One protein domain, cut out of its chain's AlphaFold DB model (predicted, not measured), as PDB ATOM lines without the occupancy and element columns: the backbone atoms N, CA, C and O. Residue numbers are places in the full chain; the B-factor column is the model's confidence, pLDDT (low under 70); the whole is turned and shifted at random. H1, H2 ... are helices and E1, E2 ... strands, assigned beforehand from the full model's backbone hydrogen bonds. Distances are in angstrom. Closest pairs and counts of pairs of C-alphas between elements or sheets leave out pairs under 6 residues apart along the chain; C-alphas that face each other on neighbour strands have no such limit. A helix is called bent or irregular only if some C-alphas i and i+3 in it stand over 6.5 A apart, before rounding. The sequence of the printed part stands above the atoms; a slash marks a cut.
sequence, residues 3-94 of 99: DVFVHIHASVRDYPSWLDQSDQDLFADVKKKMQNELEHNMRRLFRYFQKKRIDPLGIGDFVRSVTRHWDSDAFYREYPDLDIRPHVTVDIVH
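What this domain is: This is residues 3 to 94 of the 99 residues of an uncharacterized protein of Geobacillus sp. BCO2 (UniProt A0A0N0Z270). A long helix, H1, packs along a narrow ribbon of two parallel strands, mainly on E2, and the two short helices H2 and H3 make a small head at one end of this rod. At the other end a long loop leads from E1 to H1, and residues 20 to 26 stick out. The printed part has 92 residues, with elements in the order E1, H1, H2, H3, E2, of mixed class. It is only just loose, close to extended, with a radius of gyration of the C-alphas of 18.3 A and spans of 57 by 25 by 19 A.

How they stand to each other: Look first at E1, residues 3 to 11, and E2, residues 84 to 93, parallel neighbours at 19 degrees; N 4 and O 85 are 2.9 A apart, N 87 and O 4 2.8 A, within hydrogen-bond range. With H1, residues 24 to 52, H2, residues 59 to 66, and H3, residues 72 to 81, they form a strand-helix-strand unit, two parallel neighbour strands with helices between them in the chain. H1 comes closest to E2 at the C-alphas of Gln 35 and Val 88, 5.3 A apart; H1 and E1 are near each other. H1 touches H3 only at their ends, with residues 50 to 51 alone, closest at the C-alphas of Gln 50 and Pro 80, 4.4 A. H2 touches H3 at a steep tilt of 53 degrees, opposite ways, closest at the C-alphas of Gly 60 and Phe 75, 7.2 A. H1 and H2 are apart. Every O i to N i+4 pair is within range in H1, 3 of 4 in H2 and 4 of 6 in H3.

Where its parts are: Find C-alpha 3 at (111.751, 125.721, 122.255), where E1 begins and runs 25.9 A. H1 begins at C-alpha 24, (92.739, 103.544, 121.420), and runs 42.1 A. H2 is 11.3 A long and H3 15.2 A; H3 is irregular, with C-alphas 77 and 80 7.2 A apart. E2 runs 28.5 A to C-alpha 93 at (104.350, 101.938, 117.524).

The domain as a whole: The C-alphas of Trp 18 and His 69, the two farthest apart, are 59.0 A apart. The printed part has no cut, and the link from E1 to H1, 12 residues, is long. Mean pLDDT of the printed part is 90.4; look for values under 70 at residues 19 to 25 and residue 94.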
ATOM      1  N   ASP A   3     112.592 126.910 122.350       95.94
ATOM      2  CA  ASP A   3     111.751 125.721 122.255       95.94
ATOM      3  C   ASP A   3     112.587 124.516 121.808       95.94
ATOM      4  O   ASP A   3     113.341 124.584 120.837       95.94
ATOM      5  N   VAL A   4     112.462 123.407 122.538       95.88
ATOM      6  CA  VAL A   4     113.175 122.152 122.277       95.88
ATOM      7  C   VAL A   4     112.149 121.075 121.973       95.88
ATOM      8  O   VAL A   4     111.418 120.645 122.862       95.88
ATOM      9  N   PHE A   5     112.107 120.626 120.724       96.88
ATOM     10  CA  PHE A   5     111.175 119.598 120.272       96.88
ATOM     11  C   PHE A   5     111.853 118.232 120.288       96.88
ATOM     12  O   PHE A   5     112.917 118.055 119.693       96.88
ATOM     13  N   VAL A   6     111.234 117.263 120.960       96.69
ATOM     14  CA  VAL A   6     111.713 115.879 121.010       96.69
ATOM     15  C   VAL A   6     110.589 114.959 120.573       96.69
ATOM     16  O   VAL A   6     109.534 114.901 121.204       96.69
ATOM     17  N   HIS A   7     110.816 114.245 119.478       97.00
ATOM     18  CA  HIS A   7     109.893 113.237 118.970       97.00
ATOM     19  C   HIS A   7     110.448 111.854 119.299       97.00
ATOM     20  O   HIS A   7     111.597 111.548 118.980       97.00
ATOM     21  N   ILE A   8     109.642 111.036 119.968       94.06
ATOM     22  CA  ILE A   8     110.040 109.722 120.471       94.06
ATOM     23  C   ILE A   8     109.126 108.683 119.854       94.06
ATOM     24  O   ILE A   8     107.919 108.714 120.067       94.06
ATOM     25  N   HIS A   9     109.710 107.731 119.136       91.56
ATOM     26  CA  HIS A   9     109.005 106.528 118.715       91.56
ATOM     27  C   HIS A   9     109.280 105.438 119.750       91.56
ATOM     28  O   HIS A   9     110.433 105.069 119.977       91.56
ATOM     29  N   ALA A  10     108.230 104.954 120.403       86.31
ATOM     30  CA  ALA A  10     108.305 103.958 121.461       86.31
ATOM     31  C   ALA A  10     107.575 102.685 121.034       86.31
ATOM     32  O   ALA A  10     106.493 102.765 120.467       86.31
ATOM     33  N   SER A  11     108.129 101.513 121.332       84.00
ATOM     34  CA  SER A  11     107.417 100.241 121.191       84.00
ATOM     35  C   SER A  11     107.150  99.625 122.557       84.00
ATOM     36  O   SER A  11     107.979  99.702 123.465       84.00
ATOM     37  N   VAL A  12     105.973  99.021 122.704       79.50
ATOM     38  CA  VAL A  12     105.597  98.268 123.905       79.50
ATOM     39  C   VAL A  12     105.800  96.790 123.602       79.50
ATOM     40  O   VAL A  12     105.257  96.287 122.622       79.50
ATOM     41  N   ARG A  13     106.617  96.116 124.419       77.56
ATOM     42  CA  ARG A  13     106.904  94.679 124.274       77.56
ATOM     43  C   ARG A  13     105.962  93.817 125.100       77.56
ATOM     44  O   ARG A  13     105.407  92.866 124.579       77.56
ATOM     45  N   ASP A  14     105.761  94.201 126.357       77.00
ATOM     46  CA  ASP A  14     104.980  93.434 127.318       77.00
ATOM     47  C   ASP A  14     103.861  94.305 127.877       77.00
ATOM     48  O   ASP A  14     104.102  95.392 128.411       77.00
ATOM     49  N   TYR A  15     102.629  93.822 127.767       78.19
ATOM     50  CA  TYR A  15     101.466  94.405 128.417       78.19
ATOM     51  C   TYR A  15     100.439  93.303 128.715       78.19
ATOM     52  O   TYR A  15     100.461  92.248 128.081       78.19
ATOM     53  N   PRO A  16      99.570  93.486 129.721       78.06
ATOM     54  CA  PRO A  16      98.547  92.499 130.042       78.06
ATOM     55  C   PRO A  16      97.641  92.209 128.840       78.06
ATOM     56  O   PRO A  16      97.173  93.140 128.204       78.06
ATOM     57  N   SER A  17      97.297  90.950 128.579       74.00
ATOM     58  CA  SER A  17      96.462  90.573 127.421       74.00
ATOM     59  C   SER A  17      95.065  91.207 127.406       74.00
ATOM     60  O   SER A  17      94.454  91.354 126.356       74.00
ATOM     61  N   TRP A  18      94.541  91.640 128.558       70.56
ATOM     62  CA  TRP A  18      93.276  92.383 128.603       70.56
ATOM     63  C   TRP A  18      93.369  93.768 127.935       70.56
ATOM     64  O   TRP A  18      92.331  94.349 127.621       70.56
ATOM     65  N   LEU A  19      94.583  94.278 127.688       69.25
ATOM     66  CA  LEU A  19      94.824  95.505 126.928       69.25
ATOM     67  C   LEU A  19      94.710  95.315 125.407       69.25
ATOM     68  O   LEU A  19      94.520  96.307 124.709       69.25
ATOM     69  N   ASP A  20      94.770  94.080 124.889       66.62
ATOM     70  CA  ASP A  20      94.612  93.808 123.446       66.62
ATOM     71  C   ASP A  20      93.234  94.251 122.927       66.62
ATOM     72  O   ASP A  20      93.074  94.595 121.758       66.62
ATOM     73  N   GLN A  21      92.224  94.227 123.803       57.69
ATOM     74  CA  GLN A  21      90.847  94.632 123.506       57.69
ATOM     75  C   GLN A  21      90.521  96.046 123.996       57.69
ATOM     76  O   GLN A  21      89.432  96.545 123.715       57.69
ATOM     77  N   SER A  22      91.421  96.680 124.757       56.12
ATOM     78  CA  SER A  22      91.187  98.030 125.264       56.12
ATOM     79  C   SER A  22      91.449  99.043 124.154       56.12
ATOM     80  O   SER A  22      92.549  99.099 123.605       56.12
ATOM     81  N   ASP A  23      90.406  99.806 123.832       55.84
ATOM     82  CA  ASP A  23      90.356 100.850 122.814       55.84
ATOM     83  C   ASP A  23      91.568 101.802 122.815       55.84
ATOM     84  O   ASP A  23      92.285 101.969 123.805       55.84
ATOM     85  N   GLN A  24      91.736 102.496 121.683       62.38
ATOM     86  CA  GLN A  24      92.739 103.544 121.420       62.38
ATOM     87  C   GLN A  24      92.930 104.549 122.581       62.38
ATOM     88  O   GLN A  24      94.011 105.127 122.722       62.38
ATOM     89  N   ASP A  25      91.914 104.718 123.429       67.50
ATOM     90  CA  ASP A  25      91.882 105.616 124.582       67.50
ATOM     91  C   ASP A  25      92.927 105.285 125.664       67.50
ATOM     92  O   ASP A  25      93.553 106.198 126.209       67.50
ATOM     93  N   LEU A  26      93.208 104.009 125.957       70.19
ATOM     94  CA  LEU A  26      94.166 103.679 127.024       70.19
ATOM     95  C   LEU A  26      95.617 103.961 126.609       70.19
ATOM     96  O   LEU A  26      96.404 104.510 127.387       70.19
ATOM     97  N   PHE A  27      95.986 103.631 125.369       78.06
ATOM     98  CA  PHE A  27      97.303 103.989 124.837       78.06
ATOM     99  C   PHE A  27      97.453 105.504 124.673       78.06
ATOM    100  O   PHE A  27      98.566 106.019 124.817       78.06
ATOM    101  N   ALA A  28      96.355 106.232 124.443       83.12
ATOM    102  CA  ALA A  28      96.365 107.691 124.458       83.12
ATOM    103  C   ALA A  28      96.704 108.247 125.853       83.12
ATOM    104  O   ALA A  28      97.534 109.156 125.959       83.12
ATOM    105  N   ASP A  29      96.154 107.670 126.925       86.06
ATOM    106  CA  ASP A  29      96.486 108.056 128.302       86.06
ATOM    107  C   ASP A  29      97.943 107.740 128.664       86.06
ATOM    108  O   ASP A  29      98.640 108.588 129.237       86.06
ATOM    109  N   VAL A  30      98.442 106.559 128.281       86.88
ATOM    110  CA  VAL A  30      99.857 106.189 128.461       86.88
ATOM    111  C   VAL A  30     100.762 107.166 127.714       86.88
ATOM    112  O   VAL A  30     101.675 107.737 128.317       86.88
ATOM    113  N   LYS A  31     100.474 107.431 126.434       89.94
ATOM    114  CA  LYS A  31     101.194 108.408 125.605       89.94
ATOM    115  C   LYS A  31     101.232 109.778 126.281       89.94
ATOM    116  O   LYS A  31     102.307 110.352 126.455       89.94
ATOM    117  N   LYS A  32     100.081 110.289 126.722       92.75
ATOM    118  CA  LYS A  32      99.977 111.595 127.384       92.75
ATOM    119  C   LYS A  32     100.775 111.645 128.685       92.75
ATOM    120  O   LYS A  32     101.460 112.635 128.947       92.75
ATOM    121  N   LYS A  33     100.718 110.585 129.494       93.88
ATOM    122  CA  LYS A  33     101.490 110.500 130.739       93.88
ATOM    123  C   LYS A  33     102.994 110.483 130.464       93.88
ATOM    124  O   LYS A  33     103.718 111.247 131.098       93.88
ATOM    125  N   MET A  34     103.445 109.697 129.485       94.00
ATOM    126  CA  MET A  34     104.850 109.663 129.067       94.00
ATOM    127  C   MET A  34     105.333 111.038 128.596       94.00
ATOM    128  O   MET A  34     106.379 111.496 129.049       94.00
ATOM    129  N   GLN A  35     104.561 111.721 127.743       97.31
ATOM    130  CA  GLN A  35     104.888 113.077 127.287       97.31
ATOM    131  C   GLN A  35     105.072 114.037 128.470       97.31
ATOM    132  O   GLN A  35     106.117 114.672 128.593       97.31
ATOM    133  N   ASN A  36     104.098 114.083 129.384       97.81
ATOM    134  CA  ASN A  36     104.138 114.977 130.542       97.81
ATOM    135  C   ASN A  36     105.320 114.684 131.478       97.81
ATOM    136  O   ASN A  36     105.981 115.610 131.954       97.81
ATOM    137  N   GLU A  37     105.593 113.408 131.764       97.81
ATOM    138  CA  GLU A  37     106.710 113.017 132.630       97.81
ATOM    139  C   GLU A  37     108.064 113.354 131.997       97.81
ATOM    140  O   GLU A  37     108.951 113.882 132.675       97.81
ATOM    141  N   LEU A  38     108.223 113.105 130.696       97.69
ATOM    142  CA  LEU A  38     109.448 113.432 129.970       97.69
ATOM    143  C   LEU A  38     109.671 114.942 129.897       97.69
ATOM    144  O   LEU A  38     110.767 115.400 130.219       97.69
ATOM    145  N   GLU A  39     108.639 115.732 129.588       98.31
ATOM    146  CA  GLU A  39     108.730 117.194 129.637       98.31
ATOM    147  C   GLU A  39     109.119 117.690 131.030       98.31
ATOM    148  O   GLU A  39     109.997 118.546 131.169       98.31
ATOM    149  N   HIS A  40     108.499 117.146 132.078       98.31
ATOM    150  CA  HIS A  40     108.817 117.512 133.453       98.31
ATOM    151  C   HIS A  40     110.281 117.200 133.800       98.31
ATOM    152  O   HIS A  40     110.988 118.050 134.353       98.31
ATOM    153  N   ASN A  41     110.758 116.009 133.441       98.25
ATOM    154  CA  ASN A  41     112.136 115.589 133.683       98.25
ATOM    155  C   ASN A  41     113.138 116.435 132.886       98.25
ATOM    156  O   ASN A  41     114.139 116.878 133.452       98.25
ATOM    157  N   MET A  42     112.840 116.754 131.624       97.88
ATOM    158  CA  MET A  42     113.654 117.661 130.810       97.88
ATOM    159  C   MET A  42     113.714 119.067 131.413       97.88
ATOM    160  O   MET A  42     114.802 119.620 131.558       97.88
ATOM    161  N   ARG A  43     112.582 119.628 131.869       98.06
ATOM    162  CA  ARG A  43     112.567 120.928 132.569       98.06
ATOM    163  C   ARG A  43     113.450 120.901 133.813       98.06
ATOM    164  O   ARG A  43     114.181 121.857 134.069       98.06
ATOM    165  N   ARG A  44     113.405 119.819 134.597       98.44
ATOM    166  CA  ARG A  44     114.278 119.654 135.772       98.44
ATOM    167  C   ARG A  44     115.752 119.575 135.379       98.44
ATOM    168  O   ARG A  44     116.571 120.199 136.054       98.44
ATOM    169  N   LEU A  45     116.075 118.861 134.303       98.19
ATOM    170  CA  LEU A  45     117.437 118.724 133.788       98.19
ATOM    171  C   LEU A  45     117.997 120.064 133.289       98.19
ATOM    172  O   LEU A  45     119.087 120.456 133.699       98.19
ATOM    173  N   PHE A  46     117.228 120.816 132.497       97.94
ATOM    174  CA  PHE A  46     117.627 122.152 132.041       97.94
ATOM    175  C   PHE A  46     117.855 123.101 133.215       97.94
ATOM    176  O   PHE A  46     118.917 123.713 133.308       97.94
ATOM    177  N   ARG A  47     116.933 123.143 134.187       98.12
ATOM    178  CA  ARG A  47     117.126 123.951 135.402       98.12
ATOM    179  C   ARG A  47     118.376 123.544 136.181       98.12
ATOM    180  O   ARG A  47     119.007 124.397 136.798       98.12
ATOM    181  N   TYR A  48     118.716 122.255 136.210       98.56
ATOM    182  CA  TYR A  48     119.943 121.783 136.849       98.56
ATOM    183  C   TYR A  48     121.187 122.340 136.139       98.56
ATOM    184  O   TYR A  48     122.056 122.901 136.808       98.56
ATOM    185  N   PHE A  49     121.239 122.271 134.807       98.44
ATOM    186  CA  PHE A  49     122.331 122.836 134.007       98.44
ATOM    187  C   PHE A  49     122.439 124.360 134.152       98.44
ATOM    188  O   PHE A  49     123.520 124.868 134.453       98.44
ATOM    189  N   GLN A  50     121.314 125.075 134.096       97.94
ATOM    190  CA  GLN A  50     121.249 126.526 134.304       97.94
ATOM    191  C   GLN A  50     121.745 126.946 135.693       97.94
ATOM    192  O   GLN A  50     122.600 127.825 135.804       97.94
ATOM    193  N   LYS A  51     121.301 126.264 136.761       98.25
ATOM    194  CA  LYS A  51     121.778 126.514 138.137       98.25
ATOM    195  C   LYS A  51     123.275 126.272 138.296       98.25
ATOM    196  O   LYS A  51     123.927 126.951 139.085       98.25
ATOM    197  N   LYS A  52     123.810 125.282 137.582       98.31
ATOM    198  CA  LYS A  52     125.237 124.949 137.578       98.31
ATOM    199  C   LYS A  52     126.049 125.807 136.607       98.31
ATOM    200  O   LYS A  52     127.271 125.719 136.653       98.31
ATOM    201  N   ARG A  53     125.398 126.644 135.790       97.62
ATOM    202  CA  ARG A  53     126.016 127.468 134.738       97.62
ATOM    203  C   ARG A  53     126.875 126.643 133.774       97.62
ATOM    204  O   ARG A  53     127.963 127.060 133.391       97.62
ATOM    205  N   ILE A  54     126.388 125.458 133.418       97.75
ATOM    206  CA  ILE A  54     127.028 124.551 132.459       97.75
ATOM    207  C   ILE A  54     126.086 124.306 131.286       97.75
ATOM    208  O   ILE A  54     124.877 124.257 131.488       97.75
ATOM    209  N   ASP A  55     126.635 124.095 130.092       96.75
ATOM    210  CA  ASP A  55     125.867 123.773 128.885       96.75
ATOM    211  C   ASP A  55     126.350 122.458 128.245       96.75
ATOM    212  O   ASP A  55     127.048 122.457 127.232       96.75
ATOM    213  N   PRO A  56     126.010 121.305 128.845       97.06
ATOM    214  CA  PRO A  56     126.427 120.003 128.329       97.06
ATOM    215  C   PRO A  56     125.639 119.564 127.086       97.06
ATOM    216  O   PRO A  56     125.966 118.536 126.501       97.06
ATOM    217  N   LEU A  57     124.592 120.302 126.701       94.88
ATOM    218  CA  LEU A  57     123.761 120.000 125.534       94.88
ATOM    219  C   LEU A  57     124.139 120.840 124.307       94.88
ATOM    220  O   LEU A  57     123.556 120.640 123.245       94.88
ATOM    221  N   GLY A  58     125.093 121.768 124.442       95.44
ATOM    222  CA  GLY A  58     125.555 122.616 123.342       95.44
ATOM    223  C   GLY A  58     124.512 123.630 122.866       95.44
ATOM    224  O   GLY A  58     124.500 123.990 121.690       95.44
ATOM    225  N   ILE A  59     123.635 124.104 123.753       95.62
ATOM    226  CA  ILE A  59     122.627 125.124 123.434       95.62
ATOM    227  C   ILE A  59     123.288 126.409 122.915       95.62
ATOM    228  O   ILE A  59     122.826 126.983 121.929       95.62
ATOM    229  N   GLY A  60     124.374 126.859 123.545       95.50
ATOM    230  CA  GLY A  60     125.122 128.036 123.108       95.50
ATOM    231  C   GLY A  60     125.741 127.850 121.725       95.50
ATOM    232  O   GLY A  60     125.701 128.768 120.910       95.50
ATOM    233  N   ASP A  61     126.236 126.645 121.423       95.62
ATOM    234  CA  ASP A  61     126.792 126.315 120.107       95.62
ATOM    235  C   ASP A  61     125.714 126.346 119.012       95.62
ATOM    236  O   ASP A  61     125.915 126.935 117.944       95.62
ATOM    237  N   PHE A  62     124.529 125.809 119.319       94.25
ATOM    238  CA  PHE A  62     123.368 125.893 118.439       94.25
ATOM    239  C   PHE A  62     122.956 127.349 118.181       94.25
ATOM    240  O   PHE A  62     122.844 127.756 117.023       94.25
ATOM    241  N   VAL A  63     122.793 128.161 119.234       94.12
ATOM    242  CA  VAL A  63     122.410 129.582 119.109       94.12
ATOM    243  C   VAL A  63     123.452 130.362 118.308       94.12
ATOM    244  O   VAL A  63     123.082 131.140 117.425       94.12
ATOM    245  N   ARG A  64     124.745 130.116 118.549       95.81
ATOM    246  CA  ARG A  64     125.845 130.689 117.763       95.81
ATOM    247  C   ARG A  64     125.699 130.386 116.273       95.81
ATOM    248  O   ARG A  64     125.917 131.279 115.460       95.81
ATOM    249  N   SER A  65     125.329 129.157 115.908       95.75
ATOM    250  CA  SER A  65     125.239 128.744 114.498       95.75
ATOM    251  C   SER A  65     124.192 129.526 113.691       95.75
ATOM    252  O   SER A  65     124.350 129.696 112.482       95.75
ATOM    253  N   VAL A  66     123.159 130.053 114.357       93.81
ATOM    254  CA  VAL A  66     122.042 130.777 113.723       93.81
ATOM    255  C   VAL A  66     122.031 132.280 114.017       93.81
ATOM    256  O   VAL A  66     121.219 133.011 113.449       93.81
ATOM    257  N   THR A  67     122.940 132.769 114.868       93.88
ATOM    258  CA  THR A  67     122.997 134.176 115.292       93.88
ATOM    259  C   THR A  67     124.228 134.861 114.709       93.88
ATOM    260  O   THR A  67     125.364 134.545 115.057       93.88
ATOM    261  N   ARG A  68     124.027 135.846 113.824       93.31
ATOM    262  CA  ARG A  68     125.137 136.680 113.330       93.31
ATOM    263  C   ARG A  68     125.709 137.527 114.469       93.31
ATOM    264  O   ARG A  68     124.943 138.065 115.257       93.31
ATOM    265  N   HIS A  69     127.031 137.707 114.484       95.25
ATOM    266  CA  HIS A  69     127.752 138.480 115.512       95.25
ATOM    267  C   HIS A  69     127.475 137.988 116.943       95.25
ATOM    268  O   HIS A  69     127.314 138.787 117.859       95.25
ATOM    269  N   TRP A  70     127.383 136.668 117.124       95.62
ATOM    270  CA  TRP A  70     127.141 136.062 118.428       95.62
ATOM    271  C   TRP A  70     128.240 136.415 119.438       95.62
ATOM    272  O   TRP A  70     129.425 136.202 119.182       95.62
ATOM    273  N   ASP A  71     127.820 136.920 120.595       96.56
ATOM    274  CA  ASP A  71     128.670 137.201 121.747       96.56
ATOM    275  C   ASP A  71     128.475 136.092 122.791       96.56
ATOM    276  O   ASP A  71     127.417 135.970 123.416       96.56
ATOM    277  N   SER A  72     129.513 135.272 122.951       95.50
ATOM    278  CA  SER A  72     129.533 134.147 123.887       95.50
ATOM    279  C   SER A  72     129.360 134.600 125.335       95.50
ATOM    280  O   SER A  72     128.586 134.004 126.087       95.50
ATOM    281  N   ASP A  73     130.059 135.659 125.734       96.75
ATOM    282  CA  ASP A  73     130.062 136.127 127.119       96.75
ATOM    283  C   ASP A  73     128.714 136.753 127.473       96.75
ATOM    284  O   ASP A  73     128.196 136.556 128.578       96.75
ATOM    285  N   ALA A  74     128.105 137.467 126.522       96.06
ATOM    286  CA  ALA A  74     126.744 137.959 126.669       96.06
ATOM    287  C   ALA A  74     125.728 136.824 126.790       96.06
ATOM    288  O   ALA A  74     124.913 136.836 127.715       96.06
ATOM    289  N   PHE A  75     125.820 135.815 125.925       96.25
ATOM    290  CA  PHE A  75     124.911 134.676 125.958       96.25
ATOM    291  C   PHE A  75     124.989 133.908 127.284       96.25
ATOM    292  O   PHE A  75     123.968 133.689 127.936       96.25
ATOM    293  N   TYR A  76     126.190 133.525 127.733       97.12
ATOM    294  CA  TYR A  76     126.341 132.734 128.960       97.12
ATOM    295  C   TYR A  76     126.071 133.528 130.243       97.12
ATOM    296  O   TYR A  76     125.770 132.928 131.279       97.12
ATOM    297  N   ARG A  77     126.108 134.865 130.185       97.62
ATOM    298  CA  ARG A  77     125.612 135.720 131.269       97.62
ATOM    299  C   ARG A  77     124.093 135.606 131.434       97.62
ATOM    300  O   ARG A  77     123.624 135.632 132.567       97.62
ATOM    301  N   GLU A  78     123.356 135.444 130.338       96.31
ATOM    302  CA  GLU A  78     121.887 135.330 130.320       96.31
ATOM    303  C   GLU A  78     121.385 133.876 130.391       96.31
ATOM    304  O   GLU A  78     120.250 133.627 130.796       96.31
ATOM    305  N   TYR A  79     122.233 132.894 130.063       97.12
ATOM    306  CA  TYR A  79     121.906 131.462 130.071       97.12
ATOM    307  C   TYR A  79     121.178 130.954 131.337       97.12
ATOM    308  O   TYR A  79     120.222 130.182 131.186       97.12
ATOM    309  N   PRO A  80     121.551 131.359 132.573       97.69
ATOM    310  CA  PRO A  80     120.872 130.894 133.785       97.69
ATOM    311  C   PRO A  80     119.375 131.230 133.839       97.69
ATOM    312  O   PRO A  80     118.620 130.481 134.457       97.69
ATOM    313  N   ASP A  81     118.965 132.313 133.174       97.25
ATOM    314  CA  ASP A  81     117.593 132.834 133.169       97.25
ATOM    315  C   ASP A  81     116.862 132.568 131.839       97.25
ATOM    316  O   ASP A  81     115.704 132.953 131.661       97.25
ATOM    317  N   LEU A  82     117.517 131.886 130.891       96.06
ATOM    318  CA  LEU A  82     116.937 131.552 129.596       96.06
ATOM    319  C   LEU A  82     115.683 130.674 129.763       96.06
ATOM    320  O   LEU A  82     115.725 129.588 130.332       96.06
ATOM    321  N   ASP A  83     114.552 131.112 129.216       96.44
ATOM    322  CA  ASP A  83     113.331 130.300 129.195       96.44
ATOM    323  C   ASP A  83     113.453 129.168 128.162       96.44
ATOM    324  O   ASP A  83     113.309 129.415 126.960       96.44
ATOM    325  N   ILE A  84     113.749 127.951 128.634       96.62
ATOM    326  CA  ILE A  84     113.872 126.730 127.824       96.62
ATOM    327  C   ILE A  84     112.612 125.873 127.992       96.62
ATOM    328  O   ILE A  84     112.276 125.422 129.096       96.62
ATOM    329  N   ARG A  85     111.924 125.608 126.879       97.44
ATOM    330  CA  ARG A  85     110.625 124.933 126.840       97.44
ATOM    331  C   ARG A  85     110.735 123.620 126.065       97.44
ATOM    332  O   ARG A  85     110.777 123.652 124.840       97.44
ATOM    333  N   PRO A  86     110.803 122.465 126.749       97.56
ATOM    334  CA  PRO A  86     110.678 121.187 126.072       97.56
ATOM    335  C   PRO A  86     109.233 120.951 125.642       97.56
ATOM    336  O   PRO A  86     108.310 121.232 126.412       97.56
ATOM    337  N   HIS A  87     109.094 120.377 124.455       98.12
ATOM    338  CA  HIS A  87     107.858 119.851 123.891       98.12
ATOM    339  C   HIS A  87     108.133 118.414 123.473       98.12
ATOM    340  O   HIS A  87     109.007 118.171 122.630       98.12
ATOM    341  N   VAL A  88     107.437 117.464 124.091       98.00
ATOM    342  CA  VAL A  88     107.659 116.039 123.826       98.00
ATOM    343  C   VAL A  88     106.450 115.451 123.117       98.00
ATOM    344  O   VAL A  88     105.333 115.483 123.631       98.00
ATOM    345  N   THR A  89     106.704 114.838 121.967       97.00
ATOM    346  CA  THR A  89     105.733 114.020 121.237       97.00
ATOM    347  C   THR A  89     106.152 112.564 121.358       97.00
ATOM    348  O   THR A  89     107.292 112.225 121.039       97.00
ATOM    349  N   VAL A  90     105.248 111.698 121.818       93.81
ATOM    350  CA  VAL A  90     105.497 110.251 121.898       93.81
ATOM    351  C   VAL A  90     104.570 109.539 120.931       93.81
ATOM    352  O   VAL A  90     103.359 109.673 121.037       93.81
ATOM    353  N   ASP A  91     105.113 108.738 120.031       89.75
ATOM    354  CA  ASP A  91     104.336 107.856 119.171       89.75
ATOM    355  C   ASP A  91     104.603 106.412 119.564       89.75
ATOM    356  O   ASP A  91     105.729 105.921 119.484       89.75
ATOM    357  N   ILE A  92     103.551 105.742 120.038       83.75
ATOM    358  CA  ILE A  92     103.617 104.334 120.405       83.75
ATOM    359  C   ILE A  92     103.360 103.514 119.142       83.75
ATOM    360  O   ILE A  92     102.237 103.449 118.643       83.75
ATOM    361  N   VAL A  93     104.416 102.902 118.617       76.94
ATOM    362  CA  VAL A  93     104.350 101.938 117.524       76.94
ATOM    363  C   VAL A  93     104.073 100.559 118.111       76.94
ATOM    364  O   VAL A  93     104.899  99.994 118.831       76.94
ATOM    365  N   HIS A  94     102.900 100.009 117.795       65.94
ATOM    366  CA  HIS A  94     102.574  98.618 118.086       65.94
ATOM    367  C   HIS A  94     103.494  97.710 117.268       65.94
ATOM    368  O   HIS A  94     103.294  97.517 116.071       65.94
TER     369      HIS A  94